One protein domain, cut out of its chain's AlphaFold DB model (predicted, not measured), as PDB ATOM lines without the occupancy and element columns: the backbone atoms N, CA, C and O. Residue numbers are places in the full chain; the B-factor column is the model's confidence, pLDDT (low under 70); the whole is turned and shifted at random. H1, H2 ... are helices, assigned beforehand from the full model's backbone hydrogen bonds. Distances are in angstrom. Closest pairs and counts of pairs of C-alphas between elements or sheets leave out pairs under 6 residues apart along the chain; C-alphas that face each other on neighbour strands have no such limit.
ATOM      1  N   PRO A  89    -114.070 250.695 -31.607       53.41
ATOM      2  CA  PRO A  89    -114.719 251.573 -32.590       53.41
ATOM      3  C   PRO A  89    -115.509 250.841 -33.687       53.41
ATOM      4  O   PRO A  89    -116.343 251.434 -34.367       53.41
ATOM      5  N   ALA A  90    -115.285 249.535 -33.853       66.62
ATOM      6  CA  ALA A  90    -115.963 248.702 -34.837       66.62
ATOM      7  C   ALA A  90    -116.367 247.320 -34.290       66.62
ATOM      8  O   ALA A  90    -116.155 246.298 -34.944       66.62
ATOM      9  N   MET A  91    -116.997 247.267 -33.112       69.25
ATOM     10  CA  MET A  91    -117.442 246.021 -32.461       69.25
ATOM     11  C   MET A  91    -118.158 245.032 -33.405       69.25
ATOM     12  O   MET A  91    -117.883 243.834 -33.401       69.25
ATOM     13  N   ARG A  92    -119.048 245.523 -34.278       70.25
ATOM     14  CA  ARG A  92    -119.767 244.690 -35.263       70.25
ATOM     15  C   ARG A  92    -118.842 244.043 -36.295       70.25
ATOM     16  O   ARG A  92    -119.059 242.892 -36.660       70.25
ATOM     17  N   LEU A  93    -117.821 244.769 -36.752       74.19
ATOM     18  CA  LEU A  93    -116.824 244.250 -37.687       74.19
ATOM     19  C   LEU A  93    -115.986 243.160 -37.014       74.19
ATOM     20  O   LEU A  93    -115.815 242.091 -37.586       74.19
ATOM     21  N   VAL A  94    -115.541 243.402 -35.779       77.00
ATOM     22  CA  VAL A  94    -114.771 242.433 -34.985       77.00
ATOM     23  C   VAL A  94    -115.575 241.156 -34.742       77.00
ATOM     24  O   VAL A  94    -115.084 240.059 -34.996       77.00
ATOM     25  N   LEU A  95    -116.837 241.282 -34.324       79.06
ATOM     26  CA  LEU A  95    -117.735 240.138 -34.137       79.06
ATOM     27  C   LEU A  95    -117.991 239.376 -35.442       79.06
ATOM     28  O   LEU A  95    -118.080 238.147 -35.420       79.06
ATOM     29  N   GLY A  96    -118.097 240.095 -36.561       76.44
ATOM     30  CA  GLY A  96    -118.168 239.506 -37.893       76.44
ATOM     31  C   GLY A  96    -116.916 238.688 -38.195       76.44
ATOM     32  O   GLY A  96    -117.030 237.499 -38.484       76.44
ATOM     33  N   LEU A  97    -115.730 239.288 -38.080       83.00
ATOM     34  CA  LEU A  97    -114.448 238.631 -38.356       83.00
ATOM     35  C   LEU A  97    -114.252 237.379 -37.498       83.00
ATOM     36  O   LEU A  97    -113.912 236.329 -38.037       83.00
ATOM     37  N   LEU A  98    -114.555 237.456 -36.199       85.50
ATOM     38  CA  LEU A  98    -114.517 236.300 -35.300       85.50
ATOM     39  C   LEU A  98    -115.463 235.184 -35.762       85.50
ATOM     40  O   LEU A  98    -115.060 234.026 -35.786       85.50
ATOM     41  N   ALA A  99    -116.688 235.516 -36.185       81.38
ATOM     42  CA  ALA A  99    -117.638 234.529 -36.700       81.38
ATOM     43  C   ALA A  99    -117.161 233.887 -38.015       81.38
ATOM     44  O   ALA A  99    -117.322 232.686 -38.218       81.38
ATOM     45  N   GLY A 100    -116.555 234.665 -38.913       79.38
ATOM     46  CA  GLY A 100    -116.013 234.127 -40.158       79.38
ATOM     47  C   GLY A 100    -114.780 233.241 -39.938       79.38
ATOM     48  O   GLY A 100    -114.647 232.207 -40.597       79.38
ATOM     49  N   LEU A 101    -113.911 233.592 -38.984       86.44
ATOM     50  CA  LEU A 101    -112.780 232.752 -38.580       86.44
ATOM     51  C   LEU A 101    -113.257 231.466 -37.896       86.44
ATOM     52  O   LEU A 101    -112.767 230.394 -38.234       86.44
ATOM     53  N   GLU A 102    -114.247 231.546 -37.006       87.94
ATOM     54  CA  GLU A 102    -114.872 230.385 -36.355       87.94
ATOM     55  C   GLU A 102    -115.374 229.367 -37.391       87.94
ATOM     56  O   GLU A 102    -115.018 228.190 -37.326       87.94
ATOM     57  N   VAL A 103    -116.120 229.826 -38.402       84.00
ATOM     58  CA  VAL A 103    -116.601 228.975 -39.505       84.00
ATOM     59  C   VAL A 103    -115.439 228.405 -40.326       84.00
ATOM     60  O   VAL A 103    -115.469 227.239 -40.719       84.00
ATOM     61  N   SER A 104    -114.399 229.205 -40.567       84.38
ATOM     62  CA  SER A 104    -113.221 228.778 -41.333       84.38
ATOM     63  C   SER A 104    -112.426 227.687 -40.610       84.38
ATOM     64  O   SER A 104    -111.994 226.731 -41.249       84.38
ATOM     65  N   TRP A 105    -112.288 227.773 -39.285       86.62
ATOM     66  CA  TRP A 105    -111.621 226.759 -38.460       86.62
ATOM     67  C   TRP A 105    -112.481 225.518 -38.201       86.62
ATOM     68  O   TRP A 105    -111.950 224.410 -38.107       86.62
ATOM     69  N   ALA A 106    -113.806 225.677 -38.151       82.62
ATOM     70  CA  ALA A 106    -114.749 224.561 -38.090       82.62
ATOM     71  C   ALA A 106    -114.828 223.770 -39.412       82.62
ATOM     72  O   ALA A 106    -115.318 222.638 -39.435       82.62
ATOM     73  N   SER A 107    -114.340 224.346 -40.516       80.75
ATOM     74  CA  SER A 107    -114.326 223.707 -41.827       80.75
ATOM     75  C   SER A 107    -113.419 222.466 -41.858       80.75
ATOM     76  O   SER A 107    -112.315 222.471 -41.302       80.75
ATOM     77  N   PRO A 108    -113.801 221.399 -42.588       72.81
ATOM     78  CA  PRO A 108    -112.903 220.273 -42.846       72.81
ATOM     79  C   PRO A 108    -111.664 220.678 -43.663       72.81
ATOM     80  O   PRO A 108    -110.672 219.956 -43.642       72.81
ATOM     81  N   LEU A 109    -111.714 221.823 -44.353       76.81
ATOM     82  CA  LEU A 109    -110.609 222.383 -45.137       76.81
ATOM     83  C   LEU A 109    -109.663 223.261 -44.306       76.81
ATOM     84  O   LEU A 109    -108.736 223.839 -44.865       76.81
ATOM     85  N   ALA A 110    -109.899 223.392 -42.996       80.81
ATOM     86  CA  ALA A 110    -109.037 224.185 -42.135       80.81
ATOM     87  C   ALA A 110    -107.581 223.679 -42.207       80.81
ATOM     88  O   ALA A 110    -107.360 222.462 -42.128       80.81
ATOM     89  N   PRO A 111    -106.596 224.587 -42.337       79.88
ATOM     90  CA  PRO A 111    -105.196 224.237 -42.490       79.88
ATOM     91  C   PRO A 111    -104.676 223.569 -41.216       79.88
ATOM     92  O   PRO A 111    -104.889 224.025 -40.090       79.88
ATOM     93  N   ARG A 112    -104.025 222.429 -41.411       80.88
ATOM     94  CA  ARG A 112    -103.571 221.516 -40.363       80.88
ATOM     95  C   ARG A 112    -102.165 221.083 -40.702       80.88
ATOM     96  O   ARG A 112    -101.882 220.859 -41.879       80.88
ATOM     97  N   VAL A 113    -101.334 220.880 -39.684       77.12
ATOM     98  CA  VAL A 113     -99.979 220.356 -39.885       77.12
ATOM     99  C   VAL A 113    -100.053 219.074 -40.737       77.12
ATOM    100  O   VAL A 113    -100.805 218.149 -40.385       77.12
ATOM    101  N   PRO A 114     -99.351 219.017 -41.887       63.78
ATOM    102  CA  PRO A 114     -99.392 217.859 -42.763       63.78
ATOM    103  C   PRO A 114     -98.768 216.657 -42.058       63.78
ATOM    104  O   PRO A 114     -97.768 216.773 -41.351       63.78
ATOM    105  N   ARG A 155    -102.773 219.599 -35.070       78.62
ATOM    106  CA  ARG A 155    -102.651 221.007 -34.695       78.62
ATOM    107  C   ARG A 155    -102.945 221.910 -35.887       78.62
ATOM    108  O   ARG A 155    -102.818 221.488 -37.046       78.62
ATOM    109  N   VAL A 156    -103.327 223.142 -35.585       84.94
ATOM    110  CA  VAL A 156    -103.374 224.229 -36.561       84.94
ATOM    111  C   VAL A 156    -102.013 224.390 -37.241       84.94
ATOM    112  O   VAL A 156    -100.967 224.223 -36.618       84.94
ATOM    113  N   ASP A 157    -102.023 224.669 -38.541       84.06
ATOM    114  CA  ASP A 157    -100.797 225.001 -39.263       84.06
ATOM    115  C   ASP A 157    -100.423 226.465 -39.002       84.06
ATOM    116  O   ASP A 157    -101.100 227.377 -39.488       84.06
ATOM    117  N   THR A 158     -99.344 226.690 -38.251       83.50
ATOM    118  CA  THR A 158     -98.867 228.033 -37.888       83.50
ATOM    119  C   THR A 158     -98.327 228.824 -39.078       83.50
ATOM    120  O   THR A 158     -98.268 230.051 -39.030       83.50
ATOM    121  N   GLN A 159     -97.968 228.150 -40.174       82.25
ATOM    122  CA  GLN A 159     -97.524 228.817 -41.400       82.25
ATOM    123  C   GLN A 159     -98.696 229.283 -42.265       82.25
ATOM    124  O   GLN A 159     -98.508 230.063 -43.200       82.25
ATOM    125  N   SER A 160     -99.916 228.836 -41.958       81.88
ATOM    126  CA  SER A 160    -101.093 229.207 -42.730       81.88
ATOM    127  C   SER A 160    -101.480 230.671 -42.512       81.88
ATOM    128  O   SER A 160    -101.456 231.195 -41.395       81.88
ATOM    129  N   ARG A 161    -101.937 231.335 -43.583       79.56
ATOM    130  CA  ARG A 161    -102.486 232.701 -43.496       79.56
ATOM    131  C   ARG A 161    -103.680 232.779 -42.540       79.56
ATOM    132  O   ARG A 161    -103.842 233.774 -41.841       79.56
ATOM    133  N   LEU A 162    -104.495 231.720 -42.475       83.06
ATOM    134  CA  LEU A 162    -105.624 231.650 -41.545       83.06
ATOM    135  C   LEU A 162    -105.154 231.716 -40.087       83.06
ATOM    136  O   LEU A 162    -105.762 232.433 -39.291       83.06
ATOM    137  N   TYR A 163    -104.065 231.020 -39.746       85.88
ATOM    138  CA  TYR A 163    -103.449 231.105 -38.423       85.88
ATOM    139  C   TYR A 163    -102.937 232.512 -38.132       85.88
ATOM    140  O   TYR A 163    -103.349 233.090 -37.133       85.88
ATOM    141  N   GLN A 164    -102.162 233.110 -39.037       83.12
ATOM    142  CA  GLN A 164    -101.596 234.455 -38.847       83.12
ATOM    143  C   GLN A 164    -102.676 235.528 -38.617       83.12
ATOM    144  O   GLN A 164    -102.550 236.371 -37.730       83.12
ATOM    145  N   VAL A 165    -103.778 235.480 -39.377       82.00
ATOM    146  CA  VAL A 165    -104.920 236.397 -39.193       82.00
ATOM    147  C   VAL A 165    -105.604 236.164 -37.843       82.00
ATOM    148  O   VAL A 165    -105.970 237.119 -37.156       82.00
ATOM    149  N   THR A 166    -105.778 234.898 -37.460       85.69
ATOM    150  CA  THR A 166    -106.418 234.516 -36.193       85.69
ATOM    151  C   THR A 166    -105.584 234.968 -35.003       85.69
ATOM    152  O   THR A 166    -106.093 235.640 -34.109       85.69
ATOM    153  N   GLU A 167    -104.296 234.651 -35.017       83.31
ATOM    154  CA  GLU A 167    -103.332 235.042 -34.000       83.31
ATOM    155  C   GLU A 167    -103.263 236.556 -33.846       83.31
ATOM    156  O   GLU A 167    -103.386 237.053 -32.728       83.31
ATOM    157  N   PHE A 168    -103.152 237.303 -34.947       78.69
ATOM    158  CA  PHE A 168    -103.123 238.758 -34.877       78.69
ATOM    159  C   PHE A 168    -104.388 239.332 -34.243       78.69
ATOM    160  O   PHE A 168    -104.296 240.155 -33.332       78.69
ATOM    161  N   LEU A 169    -105.569 238.914 -34.714       79.75
ATOM    162  CA  LEU A 169    -106.832 239.461 -34.225       79.75
ATOM    163  C   LEU A 169    -106.991 239.184 -32.730       79.75
ATOM    164  O   LEU A 169    -107.298 240.096 -31.964       79.75
ATOM    165  N   VAL A 170    -106.754 237.943 -32.308       79.69
ATOM    166  CA  VAL A 170    -106.899 237.555 -30.903       79.69
ATOM    167  C   VAL A 170    -105.846 238.250 -30.033       79.69
ATOM    168  O   VAL A 170    -106.176 238.742 -28.954       79.69
ATOM    169  N   THR A 171    -104.608 238.371 -30.516       75.75
ATOM    170  CA  THR A 171    -103.533 239.080 -29.811       75.75
ATOM    171  C   THR A 171    -103.859 240.562 -29.657       75.75
ATOM    172  O   THR A 171    -103.753 241.096 -28.555       75.75
ATOM    173  N   ARG A 172    -104.322 241.244 -30.712       73.31
ATOM    174  CA  ARG A 172    -104.729 242.659 -30.633       73.31
ATOM    175  C   ARG A 172    -105.921 242.867 -29.703       73.31
ATOM    176  O   ARG A 172    -105.907 243.802 -28.908       73.31
ATOM    177  N   LEU A 173    -106.903 241.968 -29.736       73.31
ATOM    178  CA  LEU A 173    -108.020 241.993 -28.792       73.31
ATOM    179  C   LEU A 173    -107.543 241.830 -27.344       73.31
ATOM    180  O   LEU A 173    -108.015 242.554 -26.471       73.31
ATOM    181  N   ALA A 174    -106.588 240.937 -27.082       69.38
ATOM    182  CA  ALA A 174    -106.003 240.786 -25.752       69.38
ATOM    183  C   ALA A 174    -105.294 242.074 -25.284       69.38
ATOM    184  O   ALA A 174    -105.518 242.508 -24.158       69.38
ATOM    185  N   HIS A 175    -104.526 242.737 -26.159       64.38
ATOM    186  CA  HIS A 175    -103.828 243.990 -25.832       64.38
ATOM    187  C   HIS A 175    -104.780 245.152 -25.521       64.38
ATOM    188  O   HIS A 175    -104.532 245.910 -24.585       64.38
ATOM    189  N   LEU A 176    -105.894 245.270 -26.252       59.62
ATOM    190  CA  LEU A 176    -106.921 246.288 -25.995       59.62
ATOM    191  C   LEU A 176    -107.509 246.205 -24.577       59.62
ATOM    192  O   LEU A 176    -107.931 247.214 -24.019       59.62
ATOM    193  N   VAL A 177    -107.515 245.009 -23.986       55.41
ATOM    194  CA  VAL A 177    -108.019 244.754 -22.631       55.41
ATOM    195  C   VAL A 177    -106.942 244.987 -21.561       55.41
ATOM    196  O   VAL A 177    -107.281 245.251 -20.413       55.41
ATOM    197  N   SER A 178    -105.653 244.917 -21.905       46.88
ATOM    198  CA  SER A 178    -104.543 245.136 -20.961       46.88
ATOM    199  C   SER A 178    -104.241 246.619 -20.709       46.88
ATOM    200  O   SER A 178    -103.861 246.982 -19.597       46.88
ATOM    201  N   VAL A 179    -104.440 247.491 -21.705       43.16
ATOM    202  CA  VAL A 179    -104.169 248.941 -21.588       43.16
ATOM    203  C   VAL A 179    -105.097 249.632 -20.578       43.16
ATOM    204  O   VAL A 179    -104.712 250.628 -19.978       43.16
ATOM    205  N   SER A 180    -106.276 249.073 -20.286       44.16
ATOM    206  CA  SER A 180    -107.174 249.600 -19.245       44.16
ATOM    207  C   SER A 180    -106.651 249.412 -17.811       44.16
ATOM    208  O   SER A 180    -107.296 249.874 -16.871       44.16
ATOM    209  N   ALA A 191     -99.693 237.914 -21.600       50.03
ATOM    210  CA  ALA A 191     -99.352 236.498 -21.728       50.03
ATOM    211  C   ALA A 191     -99.280 236.140 -23.228       50.03
ATOM    212  O   ALA A 191    -100.194 236.522 -23.966       50.03
ATOM    213  N   PRO A 192     -98.240 235.425 -23.704       57.72
ATOM    214  CA  PRO A 192     -98.109 235.096 -25.116       57.72
ATOM    215  C   PRO A 192     -99.142 234.023 -25.449       57.72
ATOM    216  O   PRO A 192     -98.887 232.821 -25.361       57.72
ATOM    217  N   LEU A 193    -100.350 234.466 -25.789       65.00
ATOM    218  CA  LEU A 193    -101.439 233.596 -26.212       65.00
ATOM    219  C   LEU A 193    -101.050 232.787 -27.459       65.00
ATOM    220  O   LEU A 193    -101.556 231.690 -27.658       65.00
ATOM    221  N   GLU A 194    -100.083 233.285 -28.226       67.44
ATOM    222  CA  GLU A 194     -99.342 232.589 -29.281       67.44
ATOM    223  C   GLU A 194     -98.901 231.171 -28.868       67.44
ATOM    224  O   GLU A 194     -99.166 230.206 -29.587       67.44
ATOM    225  N   CYS A 195     -98.354 230.990 -27.656       66.94
ATOM    226  CA  CYS A 195     -97.934 229.675 -27.155       66.94
ATOM    227  C   CYS A 195     -99.103 228.699 -26.946       66.94
ATOM    228  O   CYS A 195     -98.898 227.489 -26.991       66.94
ATOM    229  N   LEU A 196    -100.312 229.207 -26.695       72.88
ATOM    230  CA  LEU A 196    -101.517 228.396 -26.532       72.88
ATOM    231  C   LEU A 196    -102.188 228.150 -27.893       72.88
ATOM    232  O   LEU A 196    -102.538 227.016 -28.207       72.88
ATOM    233  N   LEU A 197    -102.317 229.190 -28.722       78.56
ATOM    234  CA  LEU A 197    -102.963 229.129 -30.035       78.56
ATOM    235  C   LEU A 197    -102.229 228.190 -30.997       78.56
ATOM    236  O   LEU A 197    -102.884 227.393 -31.664       78.56
ATOM    237  N   CYS A 198    -100.891 228.205 -31.023       80.94
ATOM    238  CA  CYS A 198    -100.110 227.323 -31.901       80.94
ATOM    239  C   CYS A 198    -100.249 225.829 -31.563       80.94
ATOM    240  O   CYS A 198     -99.855 224.966 -32.352       80.94
ATOM    241  N   ARG A 199    -100.781 225.504 -30.379       79.31
ATOM    242  CA  ARG A 199    -100.914 224.129 -29.889       79.31
ATOM    243  C   ARG A 199    -102.300 223.541 -30.087       79.31
ATOM    244  O   ARG A 199    -102.419 222.316 -30.061       79.31
ATOM    245  N   GLN A 200    -103.288 224.385 -30.356       84.69
ATOM    246  CA  GLN A 200    -104.674 223.984 -30.536       84.69
ATOM    247  C   GLN A 200    -104.888 223.179 -31.817       84.69
ATOM    248  O   GLN A 200    -104.204 223.335 -32.833       84.69
ATOM    249  N   THR A 201    -105.899 222.326 -31.781       84.94
ATOM    250  CA  THR A 201    -106.543 221.779 -32.972       84.94
ATOM    251  C   THR A 201    -107.469 222.827 -33.604       84.94
ATOM    252  O   THR A 201    -107.999 223.683 -32.895       84.94
ATOM    253  N   PRO A 202    -107.781 222.735 -34.911       85.19
ATOM    254  CA  PRO A 202    -108.763 223.615 -35.555       85.19
ATOM    255  C   PRO A 202    -110.103 223.700 -34.815       85.19
ATOM    256  O   PRO A 202    -110.736 224.751 -34.765       85.19
ATOM    257  N   ARG A 203    -110.533 222.589 -34.202       83.62
ATOM    258  CA  ARG A 203    -111.771 222.536 -33.426       83.62
ATOM    259  C   ARG A 203    -111.662 223.339 -32.132       83.62
ATOM    260  O   ARG A 203    -112.585 224.081 -31.817       83.62
ATOM    261  N   GLU A 204    -110.559 223.200 -31.402       86.31
ATOM    262  CA  GLU A 204    -110.297 224.004 -30.202       86.31
ATOM    263  C   GLU A 204    -110.185 225.487 -30.558       86.31
ATOM    264  O   GLU A 204    -110.812 226.306 -29.895       86.31
ATOM    265  N   THR A 205    -109.515 225.833 -31.663       86.94
ATOM    266  CA  THR A 205    -109.439 227.216 -32.155       86.94
ATOM    267  C   THR A 205    -110.817 227.784 -32.503       86.94
ATOM    268  O   THR A 205    -111.120 228.921 -32.142       86.94
ATOM    269  N   ALA A 206    -111.700 226.999 -33.130       87.00
ATOM    270  CA  ALA A 206    -113.078 227.421 -33.386       87.00
ATOM    271  C   ALA A 206    -113.869 227.655 -32.082       87.00
ATOM    272  O   ALA A 206    -114.564 228.665 -31.955       87.00
ATOM    273  N   ILE A 207    -113.727 226.768 -31.090       86.94
ATOM    274  CA  ILE A 207    -114.360 226.921 -29.766       86.94
ATOM    275  C   ILE A 207    -113.838 228.179 -29.063       86.94
ATOM    276  O   ILE A 207    -114.628 228.969 -28.547       86.94
ATOM    277  N   CYS A 208    -112.524 228.403 -29.099       86.12
ATOM    278  CA  CYS A 208    -111.875 229.606 -28.597       86.12
ATOM    279  C   CYS A 208    -112.457 230.875 -29.221       86.12
ATOM    280  O   CYS A 208    -112.839 231.790 -28.498       86.12
ATOM    281  N   LEU A 209    -112.578 230.928 -30.547       87.56
ATOM    282  CA  LEU A 209    -113.142 232.083 -31.247       87.56
ATOM    283  C   LEU A 209    -114.616 232.317 -30.905       87.56
ATOM    284  O   LEU A 209    -115.023 233.468 -30.726       87.56
ATOM    285  N   SER A 210    -115.398 231.246 -30.755       87.06
ATOM    286  CA  SER A 210    -116.789 231.333 -30.303       87.06
ATOM    287  C   SER A 210    -116.889 231.913 -28.889       87.06
ATOM    288  O   SER A 210    -117.738 232.770 -28.631       87.06
ATOM    289  N   ASP A 211    -116.020 231.480 -27.975       84.06
ATOM    290  CA  ASP A 211    -116.004 231.979 -26.599       84.06
ATOM    291  C   ASP A 211    -115.570 233.451 -26.545       84.06
ATOM    292  O   ASP A 211    -116.238 234.276 -25.914       84.06
ATOM    293  N   ILE A 212    -114.546 233.818 -27.327       81.06
ATOM    294  CA  ILE A 212    -114.107 235.210 -27.474       81.06
ATOM    295  C   ILE A 212    -115.263 236.088 -27.953       81.06
ATOM    296  O   ILE A 212    -115.563 237.131 -27.366       81.06
ATOM    297  N   ARG A 213    -115.950 235.643 -29.008       83.62
ATOM    298  CA  ARG A 213    -117.093 236.337 -29.606       83.62
ATOM    299  C   ARG A 213    -118.248 236.492 -28.616       83.62
ATOM    300  O   ARG A 213    -118.853 237.564 -28.562       83.62
ATOM    301  N   ARG A 214    -118.556 235.457 -27.825       79.94
ATOM    302  CA  ARG A 214    -119.591 235.505 -26.779       79.94
ATOM    303  C   ARG A 214    -119.243 236.526 -25.698       79.94
ATOM    304  O   ARG A 214    -120.068 237.387 -25.400       79.94
ATOM    305  N   ASN A 215    -118.028 236.476 -25.158       75.31
ATOM    306  CA  ASN A 215    -117.590 237.391 -24.101       75.31
ATOM    307  C   ASN A 215    -117.514 238.843 -24.585       75.31
ATOM    308  O   ASN A 215    -117.882 239.763 -23.856       75.31
ATOM    309  N   LEU A 216    -117.113 239.052 -25.838       75.12
ATOM    310  CA  LEU A 216    -117.098 240.369 -26.463       75.12
ATOM    311  C   LEU A 216    -118.516 240.958 -26.610       75.12
ATOM    312  O   LEU A 216    -118.715 242.141 -26.341       75.12
ATOM    313  N   ARG A 217    -119.517 240.136 -26.965       74.94
ATOM    314  CA  ARG A 217    -120.934 240.553 -26.985       74.94
ATOM    315  C   ARG A 217    -121.453 240.908 -25.598       74.94
ATOM    316  O   ARG A 217    -122.144 241.912 -25.462       74.94
ATOM    317  N   LEU A 218    -121.118 240.102 -24.590       70.69
ATOM    318  CA  LEU A 218    -121.525 240.354 -23.207       70.69
ATOM    319  C   LEU A 218    -120.937 241.669 -22.685       70.69
ATOM    320  O   LEU A 218    -121.676 242.474 -22.128       70.69
ATOM    321  N   ARG A 219    -119.649 241.939 -22.938       67.50
ATOM    322  CA  ARG A 219    -119.036 243.238 -22.603       67.50
ATOM    323  C   ARG A 219    -119.719 244.397 -23.319       67.50
ATOM    324  O   ARG A 219    -120.118 245.346 -22.661       67.50
ATOM    325  N   ALA A 220    -119.937 244.280 -24.630       63.75
ATOM    326  CA  ALA A 220    -120.634 245.313 -25.393       63.75
ATOM    327  C   ALA A 220    -122.037 245.609 -24.832       63.75
ATOM    328  O   ALA A 220    -122.465 246.757 -24.815       63.75
ATOM    329  N   PHE A 221    -122.755 244.584 -24.369       61.22
ATOM    330  CA  PHE A 221    -124.076 244.747 -23.764       61.22
ATOM    331  C   PHE A 221    -124.019 245.472 -22.412       61.22
ATOM    332  O   PHE A 221    -124.812 246.384 -22.181       61.22
ATOM    333  N   VAL A 222    -123.073 245.095 -21.545       60.25
ATOM    334  CA  VAL A 222    -122.865 245.741 -20.237       60.25
ATOM    335  C   VAL A 222    -122.444 247.204 -20.413       60.25
ATOM    336  O   VAL A 222    -123.019 248.084 -19.775       60.25
ATOM    337  N   ASP A 223    -121.523 247.482 -21.341       54.59
ATOM    338  CA  ASP A 223    -121.060 248.843 -21.639       54.59
ATOM    339  C   ASP A 223    -122.186 249.739 -22.188       54.59
ATOM    340  O   ASP A 223    -122.229 250.929 -21.888       54.59
ATOM    341  N   VAL A 224    -123.118 249.179 -22.973       50.31
ATOM    342  CA  VAL A 224    -124.250 249.924 -23.553       50.31
ATOM    343  C   VAL A 224    -125.345 250.223 -22.527       50.31
ATOM    344  O   VAL A 224    -125.980 251.272 -22.624       50.31
ATOM    345  N   ARG A 225    -125.596 249.331 -21.559       48.28
ATOM    346  CA  ARG A 225    -126.650 249.555 -20.552       48.28
ATOM    347  C   ARG A 225    -126.202 250.374 -19.351       48.28
ATOM    348  O   ARG A 225    -127.065 250.883 -18.650       48.28
ATOM    349  N   GLY A 226    -124.900 250.504 -19.088       47.31
ATOM    350  CA  GLY A 226    -124.391 251.265 -17.938       47.31
ATOM    351  C   GLY A 226    -124.832 250.730 -16.566       47.31
ATOM    352  O   GLY A 226    -124.479 251.305 -15.541       47.31
ATOM    353  N   GLU A 227    -125.583 249.631 -16.532       42.84
ATOM    354  CA  GLU A 227    -126.042 248.963 -15.326       42.84
ATOM    355  C   GLU A 227    -124.990 247.944 -14.902       42.84
ATOM    356  O   GLU A 227    -124.558 247.096 -15.692       42.84
ATOM    357  N   ALA A 228    -124.601 248.012 -13.629       42.28
ATOM    358  CA  ALA A 228    -123.874 246.965 -12.931       42.28
ATOM    359  C   ALA A 228    -124.771 245.720 -12.836       42.28
ATOM    360  O   ALA A 228    -125.350 245.414 -11.799       42.28
ATOM    361  N   CYS A 229    -124.949 245.029 -13.958       35.97
ATOM    362  CA  CYS A 229    -125.669 243.773 -14.006       35.97
ATOM    363  C   CYS A 229    -124.922 242.794 -13.088       35.97
ATOM    364  O   CYS A 229    -123.723 242.589 -13.271       35.97
ATOM    365  N   ALA A 230    -125.618 242.201 -12.114       38.22
ATOM    366  CA  ALA A 230    -125.089 241.298 -11.082       38.22
ATOM    367  C   ALA A 230    -124.507 239.971 -11.622       38.22
ATOM    368  O   ALA A 230    -124.207 239.048 -10.870       38.22
ATOM    369  N   VAL A 231    -124.312 239.862 -12.937       38.28
ATOM    370  CA  VAL A 231    -123.434 238.849 -13.510       38.28
ATOM    371  C   VAL A 231    -122.015 239.284 -13.159       38.28
ATOM    372  O   VAL A 231    -121.664 240.417 -13.484       38.28
ATOM    373  N   PRO A 232    -121.181 238.443 -12.520       41.25
ATOM    374  CA  PRO A 232    -119.800 238.802 -12.253       41.25
ATOM    375  C   PRO A 232    -119.150 239.147 -13.589       41.25
ATOM    376  O   PRO A 232    -118.837 238.258 -14.384       41.25
ATOM    377  N   ALA A 233    -119.005 240.446 -13.861       40.78
ATOM    378  CA  ALA A 233    -118.292 240.913 -15.026       40.78
ATOM    379  C   ALA A 233    -116.926 240.227 -14.945       40.78
ATOM    380  O   ALA A 233    -116.278 240.326 -13.892       40.78
ATOM    381  N   PRO A 234    -116.505 239.468 -15.978       43.09
ATOM    382  CA  PRO A 234    -115.177 238.885 -15.974       43.09
ATOM    383  C   PRO A 234    -114.236 240.048 -15.704       43.09
ATOM    384  O   PRO A 234    -114.293 241.039 -16.443       43.09
ATOM    385  N   ALA A 235    -113.507 239.963 -14.581       43.75
ATOM    386  CA  ALA A 235    -112.735 241.064 -14.020       43.75
ATOM    387  C   ALA A 235    -112.089 241.842 -15.167       43.75
ATOM    388  O   ALA A 235    -111.558 241.223 -16.091       43.75
ATOM    389  N   ALA A 236    -112.220 243.169 -15.148       42.81
ATOM    390  CA  ALA A 236    -112.090 244.081 -16.292       42.81
ATOM    391  C   ALA A 236    -110.770 244.028 -17.098       42.81
ATOM    392  O   ALA A 236    -110.571 244.837 -17.995       42.81
ATOM    393  N   GLY A 237    -109.881 243.077 -16.828       45.59
ATOM    394  CA  GLY A 237    -108.652 242.856 -17.564       45.59
ATOM    395  C   GLY A 237    -108.339 241.401 -17.875       45.59
ATOM    396  O   GLY A 237    -107.157 241.085 -17.965       45.59
ATOM    397  N   VAL A 238    -109.326 240.507 -17.988       45.53
ATOM    398  CA  VAL A 238    -109.017 239.109 -18.316       45.53
ATOM    399  C   VAL A 238    -109.584 238.697 -19.654       45.53
ATOM    400  O   VAL A 238    -110.721 239.018 -20.005       45.53
ATOM    401  N   VAL A 239    -108.679 238.066 -20.394       53.03
ATOM    402  CA  VAL A 239    -108.787 237.390 -21.678       53.03
ATOM    403  C   VAL A 239    -110.209 236.918 -21.954       53.03
ATOM    404  O   VAL A 239    -110.860 236.352 -21.086       53.03
ATOM    405  N   PHE A 240    -110.682 237.111 -23.183       64.81
ATOM    406  CA  PHE A 240    -112.019 236.721 -23.638       64.81
ATOM    407  C   PHE A 240    -112.302 235.197 -23.605       64.81
ATOM    408  O   PHE A 240    -113.243 234.739 -24.250       64.81
ATOM    409  N   PHE A 241    -111.505 234.414 -22.877       68.06
ATOM    410  CA  PHE A 241    -111.790 233.027 -22.556       68.06
ATOM    411  C   PHE A 241    -112.414 232.918 -21.172       68.06
ATOM    412  O   PHE A 241    -111.927 233.467 -20.183       68.06
ATOM    413  N   THR A 242    -113.468 232.126 -21.097       69.75
ATOM    414  CA  THR A 242    -114.041 231.685 -19.838       69.75
ATOM    415  C   THR A 242    -113.014 230.866 -19.044       69.75
ATOM    416  O   THR A 242    -112.253 230.084 -19.627       69.75
ATOM    417  N   PRO A 243    -113.008 230.974 -17.700       67.81
ATOM    418  CA  PRO A 243    -112.158 230.139 -16.852       67.81
ATOM    419  C   PRO A 243    -112.328 228.643 -17.145       67.81
ATOM    420  O   PRO A 243    -111.352 227.903 -17.171       67.81
ATOM    421  N   GLY A 244    -113.564 228.205 -17.422       69.50
ATOM    422  CA  GLY A 244    -113.868 226.815 -17.761       69.50
ATOM    423  C   GLY A 244    -113.187 226.346 -19.048       69.50
ATOM    424  O   GLY A 244    -112.600 225.265 -19.063       69.50
ATOM    425  N   LEU A 245    -113.196 227.167 -20.105       76.31
ATOM    426  CA  LEU A 245    -112.500 226.840 -21.349       76.31
ATOM    427  C   LEU A 245    -110.980 226.819 -21.152       76.31
ATOM    428  O   LEU A 245    -110.316 225.912 -21.644       76.31
ATOM    429  N   LEU A 246    -110.427 227.768 -20.394       73.94
ATOM    430  CA  LEU A 246    -108.995 227.787 -20.088       73.94
ATOM    431  C   LEU A 246    -108.555 226.559 -19.291       73.94
ATOM    432  O   LEU A 246    -107.535 225.963 -19.621       73.94
ATOM    433  N   MET A 247    -109.336 226.141 -18.292       72.94
ATOM    434  CA  MET A 247    -109.091 224.897 -17.555       72.94
ATOM    435  C   MET A 247    -109.148 223.673 -18.477       72.94
ATOM    436  O   MET A 247    -108.287 222.802 -18.374       72.94
ATOM    437  N   ALA A 248    -110.120 223.610 -19.393       76.81
ATOM    438  CA  ALA A 248    -110.248 222.504 -20.343       76.81
ATOM    439  C   ALA A 248    -109.056 222.434 -21.316       76.81
ATOM    440  O   ALA A 248    -108.501 221.358 -21.525       76.81
ATOM    441  N   LEU A 249    -108.621 223.580 -21.854       75.75
ATOM    442  CA  LEU A 249    -107.445 223.674 -22.731       75.75
ATOM    443  C   LEU A 249    -106.147 223.360 -21.984       75.75
ATOM    444  O   LEU A 249    -105.240 222.730 -22.522       75.75
ATOM    445  N   ALA A 250    -106.044 223.774 -20.724       71.06
ATOM    446  CA  ALA A 250    -104.908 223.407 -19.900       71.06
ATOM    447  C   ALA A 250    -104.875 221.903 -19.666       71.06
ATOM    448  O   ALA A 250    -103.832 221.300 -19.859       71.06
ATOM    449  N   GLN A 251    -106.004 221.279 -19.331       73.25
ATOM    450  CA  GLN A 251    -106.084 219.829 -19.160       73.25
ATOM    451  C   GLN A 251    -105.716 219.066 -20.440       73.25
ATOM    452  O   GLN A 251    -105.033 218.046 -20.341       73.25
ATOM    453  N   SER A 252    -106.110 219.554 -21.623       72.81
ATOM    454  CA  SER A 252    -105.769 218.897 -22.893       72.81
ATOM    455  C   SER A 252    -104.294 219.049 -23.283       72.81
ATOM    456  O   SER A 252    -103.745 218.146 -23.913       72.81
ATOM    457  N   HIS A 253    -103.628 220.133 -22.866       75.06
ATOM    458  CA  HIS A 253    -102.258 220.458 -23.282       75.06
ATOM    459  C   HIS A 253    -101.227 220.532 -22.136       75.06
ATOM    460  O   HIS A 253    -100.099 220.963 -22.364       75.06
ATOM    461  N   ILE A 254    -101.551 220.104 -20.906       68.94
ATOM    462  CA  ILE A 254    -100.683 220.300 -19.720       68.94
ATOM    463  C   ILE A 254     -99.314 219.619 -19.831       68.94
ATOM    464  O   ILE A 254     -98.338 220.079 -19.242       68.94
ATOM    465  N   VAL A 255     -99.244 218.521 -20.585       69.94
ATOM    466  CA  VAL A 255     -98.017 217.737 -20.801       69.94
ATOM    467  C   VAL A 255     -97.078 218.439 -21.790       69.94
ATOM    468  O   VAL A 255     -95.912 218.075 -21.929       69.94
ATOM    469  N   GLU A 256     -97.563 219.463 -22.488       70.00
ATOM    470  CA  GLU A 256     -96.791 220.147 -23.505       70.00
ATOM    471  C   GLU A 256     -95.825 221.190 -22.927       70.00
ATOM    472  O   GLU A 256     -96.174 221.958 -22.022       70.00
ATOM    473  N   PRO A 257     -94.608 221.296 -23.492       66.69
ATOM    474  CA  PRO A 257     -93.604 222.220 -22.991       66.69
ATOM    475  C   PRO A 257     -94.073 223.670 -23.149       66.69
ATOM    476  O   PRO A 257     -94.500 224.076 -24.234       66.69
ATOM    477  N   GLY A 258     -93.964 224.441 -22.063       65.69
ATOM    478  CA  GLY A 258     -94.301 225.867 -22.004       65.69
ATOM    479  C   GLY A 258     -95.759 226.181 -21.650       65.69
ATOM    480  O   GLY A 258     -96.036 227.294 -21.208       65.69
ATOM    481  N   VAL A 259     -96.683 225.216 -21.752       68.19
ATOM    482  CA  VAL A 259     -98.114 225.453 -21.475       68.19
ATOM    483  C   VAL A 259     -98.367 225.707 -19.991       68.19
ATOM    484  O   VAL A 259     -99.123 226.612 -19.653       68.19
ATOM    485  N   ALA A 260     -97.695 224.979 -19.096       68.31
ATOM    486  CA  ALA A 260     -97.847 225.158 -17.650       68.31
ATOM    487  C   ALA A 260     -97.475 226.579 -17.173       68.31
ATOM    488  O   ALA A 260     -98.153 227.140 -16.312       68.31
ATOM    489  N   GLU A 261     -96.440 227.183 -17.764       68.56
ATOM    490  CA  GLU A 261     -95.990 228.541 -17.430       68.56
ATOM    491  C   GLU A 261     -96.984 229.600 -17.929       68.56
ATOM    492  O   GLU A 261     -97.366 230.507 -17.188       68.56
ATOM    493  N   VAL A 262     -97.477 229.449 -19.162       67.94
ATOM    494  CA  VAL A 262     -98.502 230.337 -19.737       67.94
ATOM    495  C   VAL A 262     -99.816 230.215 -18.969       67.94
ATOM    496  O   VAL A 262    -100.437 231.220 -18.628       67.94
ATOM    497  N   PHE A 263    -100.219 228.990 -18.632       68.62
ATOM    498  CA  PHE A 263    -101.449 228.725 -17.899       68.62
ATOM    499  C   PHE A 263    -101.424 229.313 -16.488       68.62
ATOM    500  O   PHE A 263    -102.399 229.935 -16.066       68.62
ATOM    501  N   ARG A 264    -100.293 229.202 -15.782       68.12
ATOM    502  CA  ARG A 264    -100.102 229.844 -14.475       68.12
ATOM    503  C   ARG A 264    -100.310 231.359 -14.555       68.12
ATOM    504  O   ARG A 264    -101.011 231.921 -13.714       68.12
ATOM    505  N   ARG A 265     -99.745 232.018 -15.571       65.69
ATOM    506  CA  ARG A 265     -99.920 233.466 -15.789       65.69
ATOM    507  C   ARG A 265    -101.373 233.820 -16.114       65.69
ATOM    508  O   ARG A 265    -101.908 234.757 -15.530       65.69
ATOM    509  N   LEU A 266    -102.037 233.039 -16.968       64.75
ATOM    510  CA  LEU A 266    -103.452 233.229 -17.316       64.75
ATOM    511  C   LEU A 266    -104.382 233.054 -16.103       64.75
ATOM    512  O   LEU A 266    -105.318 233.834 -15.930       64.75
ATOM    513  N   LEU A 267    -104.108 232.086 -15.223       66.25
ATOM    514  CA  LEU A 267    -104.852 231.912 -13.971       66.25
ATOM    515  C   LEU A 267    -104.658 233.084 -13.006       66.25
ATOM    516  O   LEU A 267    -105.629 233.532 -12.403       66.25
ATOM    517  N   HIS A 268    -103.438 233.610 -12.875       62.44
ATOM    518  CA  HIS A 268    -103.193 234.806 -12.062       62.44
ATOM    519  C   HIS A 268    -103.921 236.041 -12.604       62.44
ATOM    520  O   HIS A 268    -104.358 236.877 -11.818       62.44
ATOM    521  N   GLN A 269    -104.113 236.132 -13.922       54.91
ATOM    522  CA  GLN A 269    -104.934 237.184 -14.519       54.91
ATOM    523  C   GLN A 269    -106.421 236.985 -14.207       54.91
ATOM    524  O   GLN A 269    -107.084 237.961 -13.867       54.91
ATOM    525  N   LEU A 270    -106.921 235.743 -14.282       53.34
ATOM    526  CA  LEU A 270    -108.309 235.358 -13.977       53.34
ATOM    527  C   LEU A 270    -108.672 235.439 -12.497       53.34
ATOM    528  O   LEU A 270    -109.861 235.509 -12.178       53.34
ATOM    529  N   ALA A 271    -107.682 235.404 -11.604       50.53
ATOM    530  CA  ALA A 271    -107.920 235.526 -10.181       50.53
ATOM    531  C   ALA A 271    -108.633 236.865  -9.919       50.53
ATOM    532  O   ALA A 271    -108.088 237.929 -10.237       50.53
TER     533      ALA A 271
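This is residues 89 to 114, 155 to 180 and 191 to 271 of the 333 residues of an uncharacterized protein of Mesocestoides corti (UniProt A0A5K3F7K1). Three helices, H1, H2 and H4, make a loose three-helix bundle in which H1 and H4 lie side by side and H2 crosses H1 at a slant; the helical hairpin of H5 and H6 forms a second part, with H5 close to H4 and short H3 next to H6. The end of H4 and the turn after it, residues 223 to 228, stick out at one end, and a long stretch without a named element, residues 226 to 242, leads back to the hairpin. The printed part has 133 residues with six named helices, H1 to H6 in order, and no named strand; the class is all helix. The whole is compact by its radius of gyration of the C-alphas, 14.9 A, yet elongated in outline, 49 by 31 by 23 A.

H1 is residues 91 to 106, 22.3 A long, beginning at C-alpha 91 at (-117.442, 246.021, -32.461). H2 is residues 161 to 180, 29.9 A long. H3 is residues 194 to 197. H4, residues 202 to 225, is the longest helix at 34.9 A, and its C-alpha 225 stands at (-126.650, 249.555, -20.552). H5 is residues 243 to 253, 15.3 A, and H6 is residues 259 to 270, 16.1 A, ending at C-alpha 270 at (-108.309, 235.358, -13.977).

H1 and H4 touch, closest at the C-alphas of Glu 102 and Ala 206, 4.6 A apart, and run opposite ways at a shallow tilt of 18 degrees. H1 and H2 are close but not clearly touching, with the C-alphas of Leu 101 and Thr 166 closest at 7.0 A, and run opposite ways at a steep tilt of 39 degrees. H2 and H4 are near each other. H2, with residues 167 to 171 alone, and H3 only just touch, with 3 pairs of C-alphas within 8 A, the closest being Glu 167 and Glu 194 at 6.6 A. H3 also touches H6, whose residues 259 to 262 alone take part; the closest C-alphas, of Leu 196 and Val 259, are 6.8 A apart. H5 and H6 form a helical hairpin, opposite ways at a shallow tilt of 6 degrees, with the C-alphas of Ala 250 and Phe 263 closest at 6.7 A. H4 and H5 are close but not clearly touching: the C-alphas of Cys 208 and Leu 245 are closest, at 7.8 A. H1 is apart from H5 and H6. Each O i to N i+4 pair is within hydrogen-bond range in H1, H4, H5 and H6, against 14 of 16 in H2; H3 is too short for such a pair.

The C-alphas of Pro 114 and Glu 227 are the two farthest apart, at 49.3 A. Residues 115 to 154 and 181 to 190 are not printed; the gaps between C-alphas are 9.3 A and 15.5 A. The link from H4 to H5 is long, at 17 residues. The mean pLDDT of the printed part is 70.0, and 59 residues are under 70, among them residues 219 to 244 and 257 to 271.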